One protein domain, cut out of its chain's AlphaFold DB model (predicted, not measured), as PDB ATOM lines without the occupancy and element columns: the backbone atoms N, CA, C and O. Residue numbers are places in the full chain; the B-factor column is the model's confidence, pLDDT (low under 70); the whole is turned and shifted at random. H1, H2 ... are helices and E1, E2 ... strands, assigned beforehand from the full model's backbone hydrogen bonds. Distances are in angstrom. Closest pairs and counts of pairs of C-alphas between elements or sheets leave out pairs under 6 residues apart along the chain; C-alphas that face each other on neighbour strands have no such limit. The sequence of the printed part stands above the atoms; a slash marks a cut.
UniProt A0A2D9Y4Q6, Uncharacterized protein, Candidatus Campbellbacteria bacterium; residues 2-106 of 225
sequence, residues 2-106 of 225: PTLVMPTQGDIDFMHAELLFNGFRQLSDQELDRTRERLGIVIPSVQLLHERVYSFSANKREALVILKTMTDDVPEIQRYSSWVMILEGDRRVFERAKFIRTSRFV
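Overview. This is residues 2 to 106 of the 225 residues of an uncharacterized protein of Candidatus Campbellbacteria bacterium (UniProt A0A2D9Y4Q6). A twisted sheet of four strands, E1 to E4, has one helix over each face: H1 runs along E1 and E2 on one face, and H2 crosses E1 on the other. The printed part has 105 residues, with two named helices and then four named strands along the chain; the sheet's order is E1 - E2 - E3 - E4, antiparallel throughout. The class is mixed, helices and strands. The whole is compact, with a radius of gyration of the C-alphas of 13.8 A and spans of 39 by 29 by 25 A.

Arrangement. H1, residues 9 to 21, is over E1, residues 49 to 58, and E2, residues 61 to 70, at a height over the sheet of 10.5 A; its closest C-alphas to E1 are Leu 19 and Tyr 54, 7.5 A. H2, residues 29 to 39, is on the opposite face at a height of 8.1 A, across E1 at 71 degrees on the local plane; the C-alphas of Leu 32 and Val 53 are closest, 7.1 A. In both helices every O i to N i+4 pair is within hydrogen-bond range. The strands form a meander, each the antiparallel neighbour of the one before: N 54 and O 65 are 2.9 A apart between E1 and E2. E3, residues 83 to 88, pairs with E2 through N 64 and O 85, 2.9 A. E4, residues 91 to 96, pairs with E3 through N 86 and O 94, 2.9 A.

Along the chain. H1 begins at C-alpha 9 (182.308, 212.858, 200.047) and is 18.3 A long; H2 is 15.3 A. E1 and E2 are 29.0 A each, E3 16.2 A and E4 14.5 A, ending at C-alpha 96 (193.717, 192.631, 200.933).

Size, cuts and confidence. The C-alphas of Asn 59 and Asp 73 are farthest apart, 41.0 A. The printed part has no cut; the link E2 to E3 is long. Residues 2 to 6, 40 to 50, 69 to 81 and 97 to 101 have pLDDT under 70.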
ATOM      1  N   PRO A   2     184.190 198.323 216.882       54.28
ATOM      2  CA  PRO A   2     184.433 199.567 216.153       54.28
ATOM      3  C   PRO A   2     183.136 200.066 215.501       54.28
ATOM      4  O   PRO A   2     182.463 199.294 214.826       54.28
ATOM      5  N   THR A   3     182.807 201.342 215.704       61.59
ATOM      6  CA  THR A   3     181.653 202.000 215.079       61.59
ATOM      7  C   THR A   3     181.827 202.012 213.561       61.59
ATOM      8  O   THR A   3     182.893 202.400 213.063       61.59
ATOM      9  N   LEU A   4     180.804 201.561 212.834       66.19
ATOM     10  CA  LEU A   4     180.752 201.707 211.383       66.19
ATOM     11  C   LEU A   4     180.576 203.193 211.065       66.19
ATOM     12  O   LEU A   4     179.662 203.835 211.573       66.19
ATOM     13  N   VAL A   5     181.488 203.739 210.269       68.75
ATOM     14  CA  VAL A   5     181.474 205.142 209.846       68.75
ATOM     15  C   VAL A   5     181.675 205.151 208.344       68.75
ATOM     16  O   VAL A   5     182.674 204.631 207.844       68.75
ATOM     17  N   MET A   6     180.704 205.710 207.630       67.81
ATOM     18  CA  MET A   6     180.788 205.885 206.187       67.81
ATOM     19  C   MET A   6     181.774 207.020 205.878       67.81
ATOM     20  O   MET A   6     181.669 208.071 206.508       67.81
ATOM     21  N   PRO A   7     182.720 206.836 204.936       72.50
ATOM     22  CA  PRO A   7     183.504 207.938 204.400       72.50
ATOM     23  C   PRO A   7     182.563 208.994 203.832       72.50
ATOM     24  O   PRO A   7     181.614 208.664 203.118       72.50
ATOM     25  N   THR A   8     182.835 210.247 204.157       79.38
ATOM     26  CA  THR A   8     182.163 211.409 203.581       79.38
ATOM     27  C   THR A   8     182.572 211.600 202.119       79.38
ATOM     28  O   THR A   8     183.549 211.014 201.649       79.38
ATOM     29  N   GLN A   9     181.862 212.462 201.386       80.50
ATOM     30  CA  GLN A   9     182.308 212.858 200.047       80.50
ATOM     31  C   GLN A   9     183.700 213.514 200.091       80.50
ATOM     32  O   GLN A   9     184.548 213.190 199.268       80.50
ATOM     33  N   GLY A  10     183.980 214.327 201.119       84.19
ATOM     34  CA  GLY A  10     185.306 214.908 201.336       84.19
ATOM     35  C   GLY A  10     186.402 213.856 201.538       84.19
ATOM     36  O   GLY A  10     187.494 214.005 200.998       84.19
ATOM     37  N   ASP A  11     186.109 212.750 202.231       84.81
ATOM     38  CA  ASP A  11     187.045 211.624 202.359       84.81
ATOM     39  C   ASP A  11     187.325 210.956 201.006       84.81
ATOM     40  O   ASP A  11     188.454 210.554 200.725       84.81
ATOM     41  N   ILE A  12     186.297 210.812 200.166       84.75
ATOM     42  CA  ILE A  12     186.418 210.224 198.826       84.75
ATOM     43  C   ILE A  12     187.267 211.118 197.923       84.75
ATOM     44  O   ILE A  12     188.142 210.611 197.219       84.75
ATOM     45  N   ASP A  13     187.033 212.427 197.960       87.00
ATOM     46  CA  ASP A  13     187.773 213.405 197.164       87.00
ATOM     47  C   ASP A  13     189.231 213.505 197.628       87.00
ATOM     48  O   ASP A  13     190.139 213.518 196.797       87.00
ATOM     49  N   PHE A  14     189.471 213.447 198.943       91.25
ATOM     50  CA  PHE A  14     190.813 213.321 199.513       91.25
ATOM     51  C   PHE A  14     191.521 212.052 199.022       91.25
ATOM     52  O   PHE A  14     192.627 212.136 198.495       91.25
ATOM     53  N   MET A  15     190.887 210.876 199.136       91.25
ATOM     54  CA  MET A  15     191.481 209.617 198.664       91.25
ATOM     55  C   MET A  15     191.780 209.654 197.163       91.25
ATOM     56  O   MET A  15     192.811 209.143 196.735       91.25
ATOM     57  N   HIS A  16     190.895 210.250 196.363       91.81
ATOM     58  CA  HIS A  16     191.107 210.426 194.928       91.81
ATOM     59  C   HIS A  16     192.344 211.286 194.645       91.81
ATOM     60  O   HIS A  16     193.243 210.834 193.937       91.81
ATOM     61  N   ALA A  17     192.418 212.482 195.236       94.25
ATOM     62  CA  ALA A  17     193.544 213.394 195.056       94.25
ATOM     63  C   ALA A  17     194.869 212.757 195.501       94.25
ATOM     64  O   ALA A  17     195.857 212.810 194.771       94.25
ATOM     65  N   GLU A  18     194.871 212.084 196.651       94.75
ATOM     66  CA  GLU A  18     196.053 211.398 197.167       94.75
ATOM     67  C   GLU A  18     196.507 210.246 196.269       94.75
ATOM     68  O   GLU A  18     197.703 210.095 196.026       94.75
ATOM     69  N   LEU A  19     195.591 209.420 195.754       95.25
ATOM     70  CA  LEU A  19     195.958 208.326 194.849       95.25
ATOM     71  C   LEU A  19     196.607 208.867 193.571       95.25
ATOM     72  O   LEU A  19     197.662 208.368 193.176       95.25
ATOM     73  N   LEU A  20     196.037 209.920 192.978       95.88
ATOM     74  CA  LEU A  20     196.621 210.580 191.808       95.88
ATOM     75  C   LEU A  20     197.996 211.189 192.116       95.88
ATOM     76  O   LEU A  20     198.937 210.993 191.349       95.88
ATOM     77  N   PHE A  21     198.138 211.872 193.256       95.12
ATOM     78  CA  PHE A  21     199.417 212.437 193.701       95.12
ATOM     79  C   PHE A  21     200.494 211.358 193.882       95.12
ATOM     80  O   PHE A  21     201.651 211.556 193.521       95.12
ATOM     81  N   ASN A  22     200.106 210.177 194.367       92.50
ATOM     82  CA  ASN A  22     200.987 209.018 194.504       92.50
ATOM     83  C   ASN A  22     201.219 208.270 193.173       92.50
ATOM     84  O   ASN A  22     201.706 207.142 193.183       92.50
ATOM     85  N   GLY A  23     200.886 208.864 192.026       95.56
ATOM     86  CA  GLY A  23     201.179 208.317 190.702       95.56
ATOM     87  C   GLY A  23     200.243 207.199 190.247       95.56
ATOM     88  O   GLY A  23     200.493 206.593 189.206       95.56
ATOM     89  N   PHE A  24     199.167 206.913 190.987       96.75
ATOM     90  CA  PHE A  24     198.125 206.038 190.467       96.75
ATOM     91  C   PHE A  24     197.333 206.754 189.375       96.75
ATOM     92  O   PHE A  24     197.068 207.953 189.443       96.75
ATOM     93  N   ARG A  25     196.871 205.988 188.394       96.06
ATOM     94  CA  ARG A  25     195.952 206.443 187.356       96.06
ATOM     95  C   ARG A  25     194.578 205.845 187.600       96.06
ATOM     96  O   ARG A  25     194.465 204.651 187.854       96.06
ATOM     97  N   GLN A  26     193.524 206.645 187.487       94.38
ATOM     98  CA  GLN A  26     192.167 206.104 187.494       94.38
ATOM     99  C   GLN A  26     191.883 205.358 186.181       94.38
ATOM    100  O   GLN A  26     192.185 205.858 185.095       94.38
ATOM    101  N   LEU A  27     191.301 204.165 186.285       90.19
ATOM    102  CA  LEU A  27     190.817 203.411 185.135       90.19
ATOM    103  C   LEU A  27     189.531 204.035 184.590       90.19
ATOM    104  O   LEU A  27     188.651 204.441 185.352       90.19
ATOM    105  N   SER A  28     189.426 204.080 183.265       87.81
ATOM    106  CA  SER A  28     188.174 204.378 182.565       87.81
ATOM    107  C   SER A  28     187.187 203.212 182.663       87.81
ATOM    108  O   SER A  28     187.584 202.080 182.940       87.81
ATOM    109  N   ASP A  29     185.910 203.460 182.371       82.62
ATOM    110  CA  ASP A  29     184.858 202.430 182.402       82.62
ATOM    111  C   ASP A  29     185.181 201.233 181.490       82.62
ATOM    112  O   ASP A  29     185.015 200.080 181.877       82.62
ATOM    113  N   GLN A  30     185.760 201.485 180.311       84.69
ATOM    114  CA  GLN A  30     186.170 200.416 179.393       84.69
ATOM    115  C   GLN A  30     187.316 199.561 179.956       84.69
ATOM    116  O   GLN A  30     187.355 198.346 179.760       84.69
ATOM    117  N   GLU A  31     188.279 200.181 180.642       85.62
ATOM    118  CA  GLU A  31     189.392 199.466 181.275       85.62
ATOM    119  C   GLU A  31     188.935 198.688 182.506       85.62
ATOM    120  O   GLU A  31     189.421 197.584 182.756       85.62
ATOM    121  N   LEU A  32     187.990 199.252 183.255       82.06
ATOM    122  CA  LEU A  32     187.303 198.607 184.367       82.06
ATOM    123  C   LEU A  32     186.611 197.322 183.913       82.06
ATOM    124  O   LEU A  32     186.837 196.272 184.515       82.06
ATOM    125  N   ASP A  33     185.828 197.380 182.837       80.00
ATOM    126  CA  ASP A  33     185.107 196.217 182.318       80.00
ATOM    127  C   ASP A  33     186.065 195.119 181.849       80.00
ATOM    128  O   ASP A  33     185.961 193.978 182.302       80.00
ATOM    129  N   ARG A  34     187.105 195.476 181.083       81.31
ATOM    130  CA  ARG A  34     188.167 194.524 180.707       81.31
ATOM    131  C   ARG A  34     188.869 193.928 181.922       81.31
ATOM    132  O   ARG A  34     189.185 192.743 181.937       81.31
ATOM    133  N   THR A  35     189.132 194.731 182.951       77.94
ATOM    134  CA  THR A  35     189.786 194.270 184.183       77.94
ATOM    135  C   THR A  35     188.898 193.290 184.953       77.94
ATOM    136  O   THR A  35     189.399 192.291 185.470       77.94
ATOM    137  N   ARG A  36     187.582 193.528 184.997       76.00
ATOM    138  CA  ARG A  36     186.603 192.616 185.613       76.00
ATOM    139  C   ARG A  36     186.549 191.279 184.886       76.00
ATOM    140  O   ARG A  36     186.646 190.242 185.545       76.00
ATOM    141  N   GLU A  37     186.447 191.313 183.558       76.06
ATOM    142  CA  GLU A  37     186.469 190.121 182.703       76.06
ATOM    143  C   GLU A  37     187.758 189.322 182.919       76.06
ATOM    144  O   GLU A  37     187.718 188.140 183.260       76.06
ATOM    145  N   ARG A  38     188.905 190.001 182.812       74.94
ATOM    146  CA  ARG A  38     190.248 189.418 182.924       74.94
ATOM    147  C   ARG A  38     190.501 188.732 184.259       74.94
ATOM    148  O   ARG A  38     191.074 187.649 184.301       74.94
ATOM    149  N   LEU A  39     190.089 189.349 185.364       70.44
ATOM    150  CA  LEU A  39     190.390 188.834 186.701       70.44
ATOM    151  C   LEU A  39     189.357 187.814 187.203       70.44
ATOM    152  O   LEU A  39     189.518 187.282 188.310       70.44
ATOM    153  N   GLY A  40     188.288 187.564 186.435       65.38
ATOM    154  CA  GLY A  40     187.159 186.732 186.858       65.38
ATOM    155  C   GLY A  40     186.580 187.196 188.195       65.38
ATOM    156  O   GLY A  40     186.089 186.394 188.995       65.38
ATOM    157  N   ILE A  41     186.733 188.487 188.501       60.25
ATOM    158  CA  ILE A  41     186.345 189.026 189.789       60.25
ATOM    159  C   ILE A  41     184.830 189.191 189.762       60.25
ATOM    160  O   ILE A  41     184.296 190.164 189.236       60.25
ATOM    161  N   VAL A  42     184.134 188.259 190.416       49.59
ATOM    162  CA  VAL A  42     182.761 188.472 190.891       49.59
ATOM    163  C   VAL A  42     182.833 189.425 192.087       49.59
ATOM    164  O   VAL A  42     182.603 189.063 193.241       49.59
ATOM    165  N   ILE A  43     183.231 190.670 191.829       48.03
ATOM    166  CA  ILE A  43     182.877 191.774 192.711       48.03
ATOM    167  C   ILE A  43     181.350 191.778 192.661       48.03
ATOM    168  O   ILE A  43     180.825 191.838 191.552       48.03
ATOM    169  N   PRO A  44     180.623 191.678 193.794       40.59
ATOM    170  CA  PRO A  44     179.167 191.680 193.761       40.59
ATOM    171  C   PRO A  44     178.711 192.898 192.960       40.59
ATOM    172  O   PRO A  44     178.935 194.043 193.378       40.59
ATOM    173  N   SER A  45     178.192 192.613 191.763       35.94
ATOM    174  CA  SER A  45     177.722 193.579 190.788       35.94
ATOM    175  C   SER A  45     176.368 194.040 191.277       35.94
ATOM    176  O   SER A  45     175.324 193.523 190.886       35.94
ATOM    177  N   VAL A  46     176.375 194.981 192.205       37.31
ATOM    178  CA  VAL A  46     175.181 195.778 192.411       37.31
ATOM    179  C   VAL A  46     175.358 196.958 191.476       37.31
ATOM    180  O   VAL A  46     176.243 197.782 191.692       37.31
ATOM    181  N   GLN A  47     174.532 197.015 190.432       39.72
ATOM    182  CA  GLN A  47     174.391 198.107 189.455       39.72
ATOM    183  C   GLN A  47     174.052 199.482 190.093       39.72
ATOM    184  O   GLN A  47     173.632 200.401 189.403       39.72
ATOM    185  N   LEU A  48     174.241 199.634 191.408       40.31
ATOM    186  CA  LEU A  48     173.955 200.807 192.239       40.31
ATOM    187  C   LEU A  48     175.231 201.387 192.891       40.31
ATOM    188  O   LEU A  48     175.151 202.253 193.757       40.31
ATOM    189  N   LEU A  49     176.413 200.881 192.524       53.69
ATOM    190  CA  LEU A  49     177.705 201.253 193.101       53.69
ATOM    191  C   LEU A  49     178.501 202.136 192.139       53.69
ATOM    192  O   LEU A  49     178.840 201.699 191.040       53.69
ATOM    193  N   HIS A  50     178.899 203.327 192.583       69.25
ATOM    194  CA  HIS A  50     179.961 204.071 191.914       69.25
ATOM    195  C   HIS A  50     181.306 203.450 192.330       69.25
ATOM    196  O   HIS A  50     181.747 203.546 193.476       69.25
ATOM    197  N   GLU A  51     181.945 202.727 191.418       76.56
ATOM    198  CA  GLU A  51     183.256 202.118 191.645       76.56
ATOM    199  C   GLU A  51     184.332 202.985 190.993       76.56
ATOM    200  O   GLU A  51     184.242 203.319 189.816       76.56
ATOM    201  N   ARG A  52     185.358 203.357 191.759       84.44
ATOM    202  CA  ARG A  52     186.571 203.988 191.236       84.44
ATOM    203  C   ARG A  52     187.725 203.018 191.422       84.44
ATOM    204  O   ARG A  52     188.034 202.634 192.552       84.44
ATOM    205  N   VAL A  53     188.363 202.635 190.323       88.12
ATOM    206  CA  VAL A  53     189.556 201.787 190.355       88.12
ATOM    207  C   VAL A  53     190.747 202.594 189.897       88.12
ATOM    208  O   VAL A  53     190.667 203.351 188.932       88.12
ATOM    209  N   TYR A  54     191.847 202.416 190.609       93.44
ATOM    210  CA  TYR A  54     193.109 203.062 190.320       93.44
ATOM    211  C   TYR A  54     194.173 201.999 190.102       93.44
ATOM    212  O   TYR A  54     194.209 201.006 190.834       93.44
ATOM    213  N   SER A  55     195.036 202.219 189.119       95.00
ATOM    214  CA  SER A  55     196.153 201.345 188.803       95.00
ATOM    215  C   SER A  55     197.485 202.078 188.875       95.00
ATOM    216  O   SER A  55     197.595 203.265 188.569       95.00
ATOM    217  N   PHE A  56     198.508 201.355 189.306       97.06
ATOM    218  CA  PHE A  56     199.904 201.759 189.223       97.06
ATOM    219  C   PHE A  56     200.705 200.559 188.734       97.06
ATOM    220  O   PHE A  56     200.553 199.463 189.271       97.06
ATOM    221  N   SER A  57     201.564 200.744 187.736       95.88
ATOM    222  CA  SER A  57     202.332 199.646 187.151       95.88
ATOM    223  C   SER A  57     203.827 199.924 187.213       95.88
ATOM    224  O   SER A  57     204.286 200.978 186.785       95.88
ATOM    225  N   ALA A  58     204.589 198.948 187.698       95.38
ATOM    226  CA  ALA A  58     206.048 198.926 187.643       95.38
ATOM    227  C   ALA A  58     206.525 197.469 187.645       95.38
ATOM    228  O   ALA A  58     205.790 196.571 188.051       95.38
ATOM    229  N   ASN A  59     207.744 197.204 187.167       92.06
ATOM    230  CA  ASN A  59     208.370 195.875 187.257       92.06
ATOM    231  C   ASN A  59     207.487 194.711 186.756       92.06
ATOM    232  O   ASN A  59     207.446 193.641 187.367       92.06
ATOM    233  N   LYS A  60     206.761 194.930 185.646       90.56
ATOM    234  CA  LYS A  60     205.809 193.974 185.035       90.56
ATOM    235  C   LYS A  60     204.646 193.556 185.953       90.56
ATOM    236  O   LYS A  60     204.020 192.521 185.729       90.56
ATOM    237  N   ARG A  61     204.353 194.357 186.975       93.38
ATOM    238  CA  ARG A  61     203.281 194.146 187.950       93.38
ATOM    239  C   ARG A  61     202.395 195.370 188.039       93.38
ATOM    240  O   ARG A  61     202.797 196.477 187.684       93.38
ATOM    241  N   GLU A  62     201.183 195.155 188.519       93.38
ATOM    242  CA  GLU A  62     200.165 196.191 188.632       93.38
ATOM    243  C   GLU A  62     199.572 196.185 190.041       93.38
ATOM    244  O   GLU A  62     199.001 195.191 190.481       93.38
ATOM    245  N   ALA A  63     199.709 197.294 190.758       93.69
ATOM    246  CA  ALA A  63     198.952 197.562 191.967       93.69
ATOM    247  C   ALA A  63     197.578 198.104 191.567       93.69
ATOM    248  O   ALA A  63     197.491 199.135 190.902       93.69
ATOM    249  N   LEU A  64     196.511 197.435 192.003       91.12
ATOM    250  CA  LEU A  64     195.139 197.900 191.833       91.12
ATOM    251  C   LEU A  64     194.529 198.279 193.176       91.12
ATOM    252  O   LEU A  64     194.609 197.535 194.159       91.12
ATOM    253  N   VAL A  65     193.862 199.424 193.189       90.38
ATOM    254  CA  VAL A  65     193.148 199.975 194.336       90.38
ATOM    255  C   VAL A  65     191.695 200.164 193.928       90.38
ATOM    256  O   VAL A  65     191.384 200.975 193.059       90.38
ATOM    257  N   ILE A  66     190.802 199.401 194.550       86.44
ATOM    258  CA  ILE A  66     189.373 199.390 194.241       86.44
ATOM    259  C   ILE A  66     188.622 200.099 195.358       86.44
ATOM    260  O   ILE A  66     188.445 199.550 196.453       86.44
ATOM    261  N   LEU A  67     188.155 201.309 195.063       83.00
ATOM    262  CA  LEU A  67     187.305 202.100 195.935       83.00
ATOM    263  C   LEU A  67     185.851 201.962 195.481       83.00
ATOM    264  O   LEU A  67     185.434 202.513 194.468       83.00
ATOM    265  N   LYS A  68     185.051 201.262 196.276       76.81
ATOM    266  CA  LYS A  68     183.595 201.291 196.129       76.81
ATOM    267  C   LYS A  68     183.041 202.481 196.896       76.81
ATOM    268  O   LYS A  68     183.360 202.595 198.081       76.81
ATOM    269  N   THR A  69     182.182 203.296 196.291       65.31
ATOM    270  CA  THR A  69     181.330 204.285 196.970       65.31
ATOM    271  C   THR A  69     179.869 203.818 196.862       65.31
ATOM    272  O   THR A  69     179.462 203.228 195.867       65.31
ATOM    273  N   MET A  70     179.115 203.926 197.960       61.41
ATOM    274  CA  MET A  70     177.737 203.411 198.067       61.41
ATOM    275  C   MET A  70     176.773 204.588 198.167       61.41
ATOM    276  O   MET A  70     177.115 205.556 198.843       61.41
ATOM    277  N   THR A  71     175.589 204.454 197.571       52.56
ATOM    278  CA  THR A  71     174.378 205.215 197.911       52.56
ATOM    279  C   THR A  71     173.649 204.542 199.088       52.56
ATOM    280  O   THR A  71     173.914 203.377 199.405       52.56
ATOM    281  N   ASP A  72     172.776 205.273 199.786       51.56
ATOM    282  CA  ASP A  72     172.245 204.910 201.114       51.56
ATOM    283  C   ASP A  72     171.366 203.628 201.168       51.56
ATOM    284  O   ASP A  72     171.113 203.093 202.252       51.56
ATOM    285  N   ASP A  73     170.988 203.047 200.020       50.16
ATOM    286  CA  ASP A  73     169.852 202.109 199.903       50.16
ATOM    287  C   ASP A  73     170.168 200.590 199.869       50.16
ATOM    288  O   ASP A  73     169.261 199.769 199.741       50.16
ATOM    289  N   VAL A  74     171.421 200.137 199.993       51.31
ATOM    290  CA  VAL A  74     171.761 198.686 199.862       51.31
ATOM    291  C   VAL A  74     171.770 197.968 201.225       51.31
ATOM    292  O   VAL A  74     172.125 198.623 202.172       51.31
ATOM    293  N   PRO A  75     171.476 196.671 201.438       49.81
ATOM    294  CA  PRO A  75     171.556 196.028 202.770       49.81
ATOM    295  C   PRO A  75     172.975 195.878 203.375       49.81
ATOM    296  O   PRO A  75     173.937 195.540 202.687       49.81
ATOM    297  N   GLU A  76     173.088 196.041 204.700       50.59
ATOM    298  CA  GLU A  76     174.324 196.229 205.495       50.59
ATOM    299  C   GLU A  76     175.433 195.168 205.320       50.59
ATOM    300  O   GLU A  76     176.624 195.482 205.343       50.59
ATOM    301  N   ILE A  77     175.066 193.910 205.072       44.06
ATOM    302  CA  ILE A  77     175.998 192.771 204.958       44.06
ATOM    303  C   ILE A  77     176.724 192.709 203.598       44.06
ATOM    304  O   ILE A  77     177.793 192.103 203.500       44.06
ATOM    305  N   GLN A  78     176.214 193.383 202.561       48.31
ATOM    306  CA  GLN A  78     176.842 193.444 201.229       48.31
ATOM    307  C   GLN A  78     177.651 194.737 200.991       48.31
ATOM    308  O   GLN A  78     178.276 194.902 199.943       48.31
ATOM    309  N   ARG A  79     177.672 195.658 201.968       50.62
ATOM    310  CA  ARG A  79     178.066 197.068 201.782       50.62
ATOM    311  C   ARG A  79     179.569 197.388 201.765       50.62
ATOM    312  O   ARG A  79     179.924 198.508 201.404       50.62
ATOM    313  N   TYR A  80     180.478 196.496 202.168       52.62
ATOM    314  CA  TYR A  80     181.770 196.975 202.701       52.62
ATOM    315  C   TYR A  80     183.001 196.217 202.235       52.62
ATOM    316  O   TYR A  80     183.646 195.498 203.002       52.62
ATOM    317  N   SER A  81     183.386 196.393 200.980       62.41
ATOM    318  CA  SER A  81     184.692 195.916 200.543       62.41
ATOM    319  C   SER A  81     185.300 196.932 199.590       62.41
ATOM    320  O   SER A  81     184.738 197.252 198.552       62.41
ATOM    321  N   SER A  82     186.401 197.531 200.025       77.06
ATOM    322  CA  SER A  82     187.397 198.135 199.146       77.06
ATOM    323  C   SER A  82     188.593 197.194 199.155       77.06
ATOM    324  O   SER A  82     188.824 196.505 200.159       77.06
ATOM    325  N   TRP A  83     189.320 197.134 198.047       82.88
ATOM    326  CA  TRP A  83     190.422 196.195 197.874       82.88
ATOM    327  C   TRP A  83     191.691 196.945 197.533       82.88
ATOM    328  O   TRP A  83     191.664 197.935 196.808       82.88
ATOM    329  N   VAL A  84     192.805 196.414 198.017       86.62
ATOM    330  CA  VAL A  84     194.094 196.631 197.370       86.62
ATOM    331  C   VAL A  84     194.627 195.276 196.934       86.62
ATOM    332  O   VAL A  84     194.486 194.284 197.662       86.62
ATOM    333  N   MET A  85     195.201 195.208 195.745       88.31
ATOM    334  CA  MET A  85     195.740 193.972 195.190       88.31
ATOM    335  C   MET A  85     196.963 194.250 194.326       88.31
ATOM    336  O   MET A  85     197.168 195.375 193.876       88.31
ATOM    337  N   ILE A  86     197.766 193.212 194.113       89.62
ATOM    338  CA  ILE A  86     198.864 193.223 193.149       89.62
ATOM    339  C   ILE A  86     198.610 192.114 192.140       89.62
ATOM    340  O   ILE A  86     198.293 190.978 192.516       89.62
ATOM    341  N   LEU A  87     198.762 192.462 190.871       87.38
ATOM    342  CA  LEU A  87     198.633 191.578 189.731       87.38
ATOM    343  C   LEU A  87     199.983 191.354 189.056       87.38
ATOM    344  O   LEU A  87     200.808 192.264 188.956       87.38
ATOM    345  N   GLU A  88     200.161 190.145 188.542       86.19
ATOM    346  CA  GLU A  88     201.227 189.768 187.620       86.19
ATOM    347  C   GLU A  88     200.566 189.124 186.395       86.19
ATOM    348  O   GLU A  88     200.083 187.990 186.459       86.19
ATOM    349  N   GLY A  89     200.442 189.894 185.309       82.75
ATOM    350  CA  GLY A  89     199.520 189.552 184.224       82.75
ATOM    351  C   GLY A  89     198.097 189.404 184.769       82.75
ATOM    352  O   GLY A  89     197.600 190.304 185.445       82.75
ATOM    353  N   ASP A  90     197.473 188.252 184.528       78.44
ATOM    354  CA  ASP A  90     196.087 187.961 184.938       78.44
ATOM    355  C   ASP A  90     195.992 187.281 186.310       78.44
ATOM    356  O   ASP A  90     194.911 186.937 186.794       78.44
ATOM    357  N   ARG A  91     197.135 187.087 186.976       79.12
ATOM    358  CA  ARG A  91     197.201 186.436 188.280       79.12
ATOM    359  C   ARG A  91     197.209 187.465 189.404       79.12
ATOM    360  O   ARG A  91     198.083 188.322 189.473       79.12
ATOM    361  N   ARG A  92     196.304 187.291 190.371       81.25
ATOM    362  CA  ARG A  92     196.363 187.971 191.675       81.25
ATOM    363  C   ARG A  92     197.462 187.347 192.533       81.25
ATOM    364  O   ARG A  92     197.331 186.199 192.956       81.25
ATOM    365  N   VAL A  93     198.537 188.092 192.787       82.81
ATOM    366  CA  VAL A  93     199.662 187.646 193.635       82.81
ATOM    367  C   VAL A  93     199.560 188.174 195.065       82.81
ATOM    368  O   VAL A  93     200.108 187.576 195.985       82.81
ATOM    369  N   PHE A  94     198.808 189.254 195.270       82.75
ATOM    370  CA  PHE A  94     198.504 189.808 196.585       82.75
ATOM    371  C   PHE A  94     197.077 190.347 196.605       82.75
ATOM    372  O   PHE A  94     196.652 190.994 195.652       82.75
ATOM    373  N   GLU A  95     196.349 190.135 197.701       78.75
ATOM    374  CA  GLU A  95     195.018 190.709 197.889       78.75
ATOM    375  C   GLU A  95     194.758 191.021 199.369       78.75
ATOM    376  O   GLU A  95     194.885 190.170 200.257       78.75
ATOM    377  N   ARG A  96     194.311 192.246 199.648       74.25
ATOM    378  CA  ARG A  96     193.717 192.631 200.933       74.25
ATOM    379  C   ARG A  96     192.289 193.093 200.697       74.25
ATOM    380  O   ARG A  96     192.039 194.209 200.255       74.25
ATOM    381  N   ALA A  97     191.360 192.196 201.020       61.59
ATOM    382  CA  ALA A  97     189.993 192.261 200.518       61.59
ATOM    383  C   ALA A  97     188.958 192.965 201.407       61.59
ATOM    384  O   ALA A  97     187.783 193.004 201.054       61.59
ATOM    385  N   LYS A  98     189.313 193.432 202.612       62.44
ATOM    386  CA  LYS A  98     188.290 193.819 203.604       62.44
ATOM    387  C   LYS A  98     188.696 195.006 204.461       62.44
ATOM    388  O   LYS A  98     189.012 194.856 205.644       62.44
ATOM    389  N   PHE A  99     188.630 196.195 203.878       64.00
ATOM    390  CA  PHE A  99     188.547 197.422 204.665       64.00
ATOM    391  C   PHE A  99     187.100 197.649 205.090       64.00
ATOM    392  O   PHE A  99     186.275 198.131 204.319       64.00
ATOM    393  N   ILE A 100     186.791 197.268 206.330       64.44
ATOM    394  CA  ILE A 100     185.523 197.638 206.962       64.44
ATOM    395  C   ILE A 100     185.550 199.155 207.170       64.44
ATOM    396  O   ILE A 100     186.531 199.684 207.705       64.44
ATOM    397  N   ARG A 101     184.486 199.838 206.737       65.44
ATOM    398  CA  ARG A 101     184.312 201.287 206.873       65.44
ATOM    399  C   ARG A 101     184.114 201.659 208.344       65.44
ATOM    400  O   ARG A 101     183.004 201.681 208.862       65.44
ATOM    401  N   THR A 102     185.227 201.847 209.043       71.38
ATOM    402  CA  THR A 102     185.298 202.386 210.406       71.38
ATOM    403  C   THR A 102     185.928 203.773 210.356       71.38
ATOM    404  O   THR A 102     186.455 204.177 209.322       71.38
ATOM    405  N   SER A 103     186.007 204.471 211.490       72.25
ATOM    406  CA  SER A 103     186.744 205.744 211.596       72.25
ATOM    407  C   SER A 103     188.217 205.677 211.157       72.25
ATOM    408  O   SER A 103     188.849 206.703 210.944       72.25
ATOM    409  N   ARG A 104     188.792 204.474 211.010       76.94
ATOM    410  CA  ARG A 104     190.162 204.267 210.516       76.94
ATOM    411  C   ARG A 104     190.218 203.785 209.066       76.94
ATOM    412  O   ARG A 104     191.281 203.341 208.642       76.94
ATOM    413  N   PHE A 105     189.107 203.803 208.332       81.75
ATOM    414  CA  PHE A 105     189.030 203.303 206.959       81.75
ATOM    415  C   PHE A 105     189.991 204.043 206.033       81.75
ATOM    416  O   PHE A 105     190.902 203.408 205.517       81.75
ATOM    417  N   VAL A 106     189.828 205.362 205.901       84.19
ATOM    418  CA  VAL A 106     190.639 206.209 205.013       84.19
ATOM    419  C   VAL A 106     192.136 206.038 205.286       84.19
ATOM    420  O   VAL A 106     192.844 205.590 204.384       84.19
TER     421      VAL A 106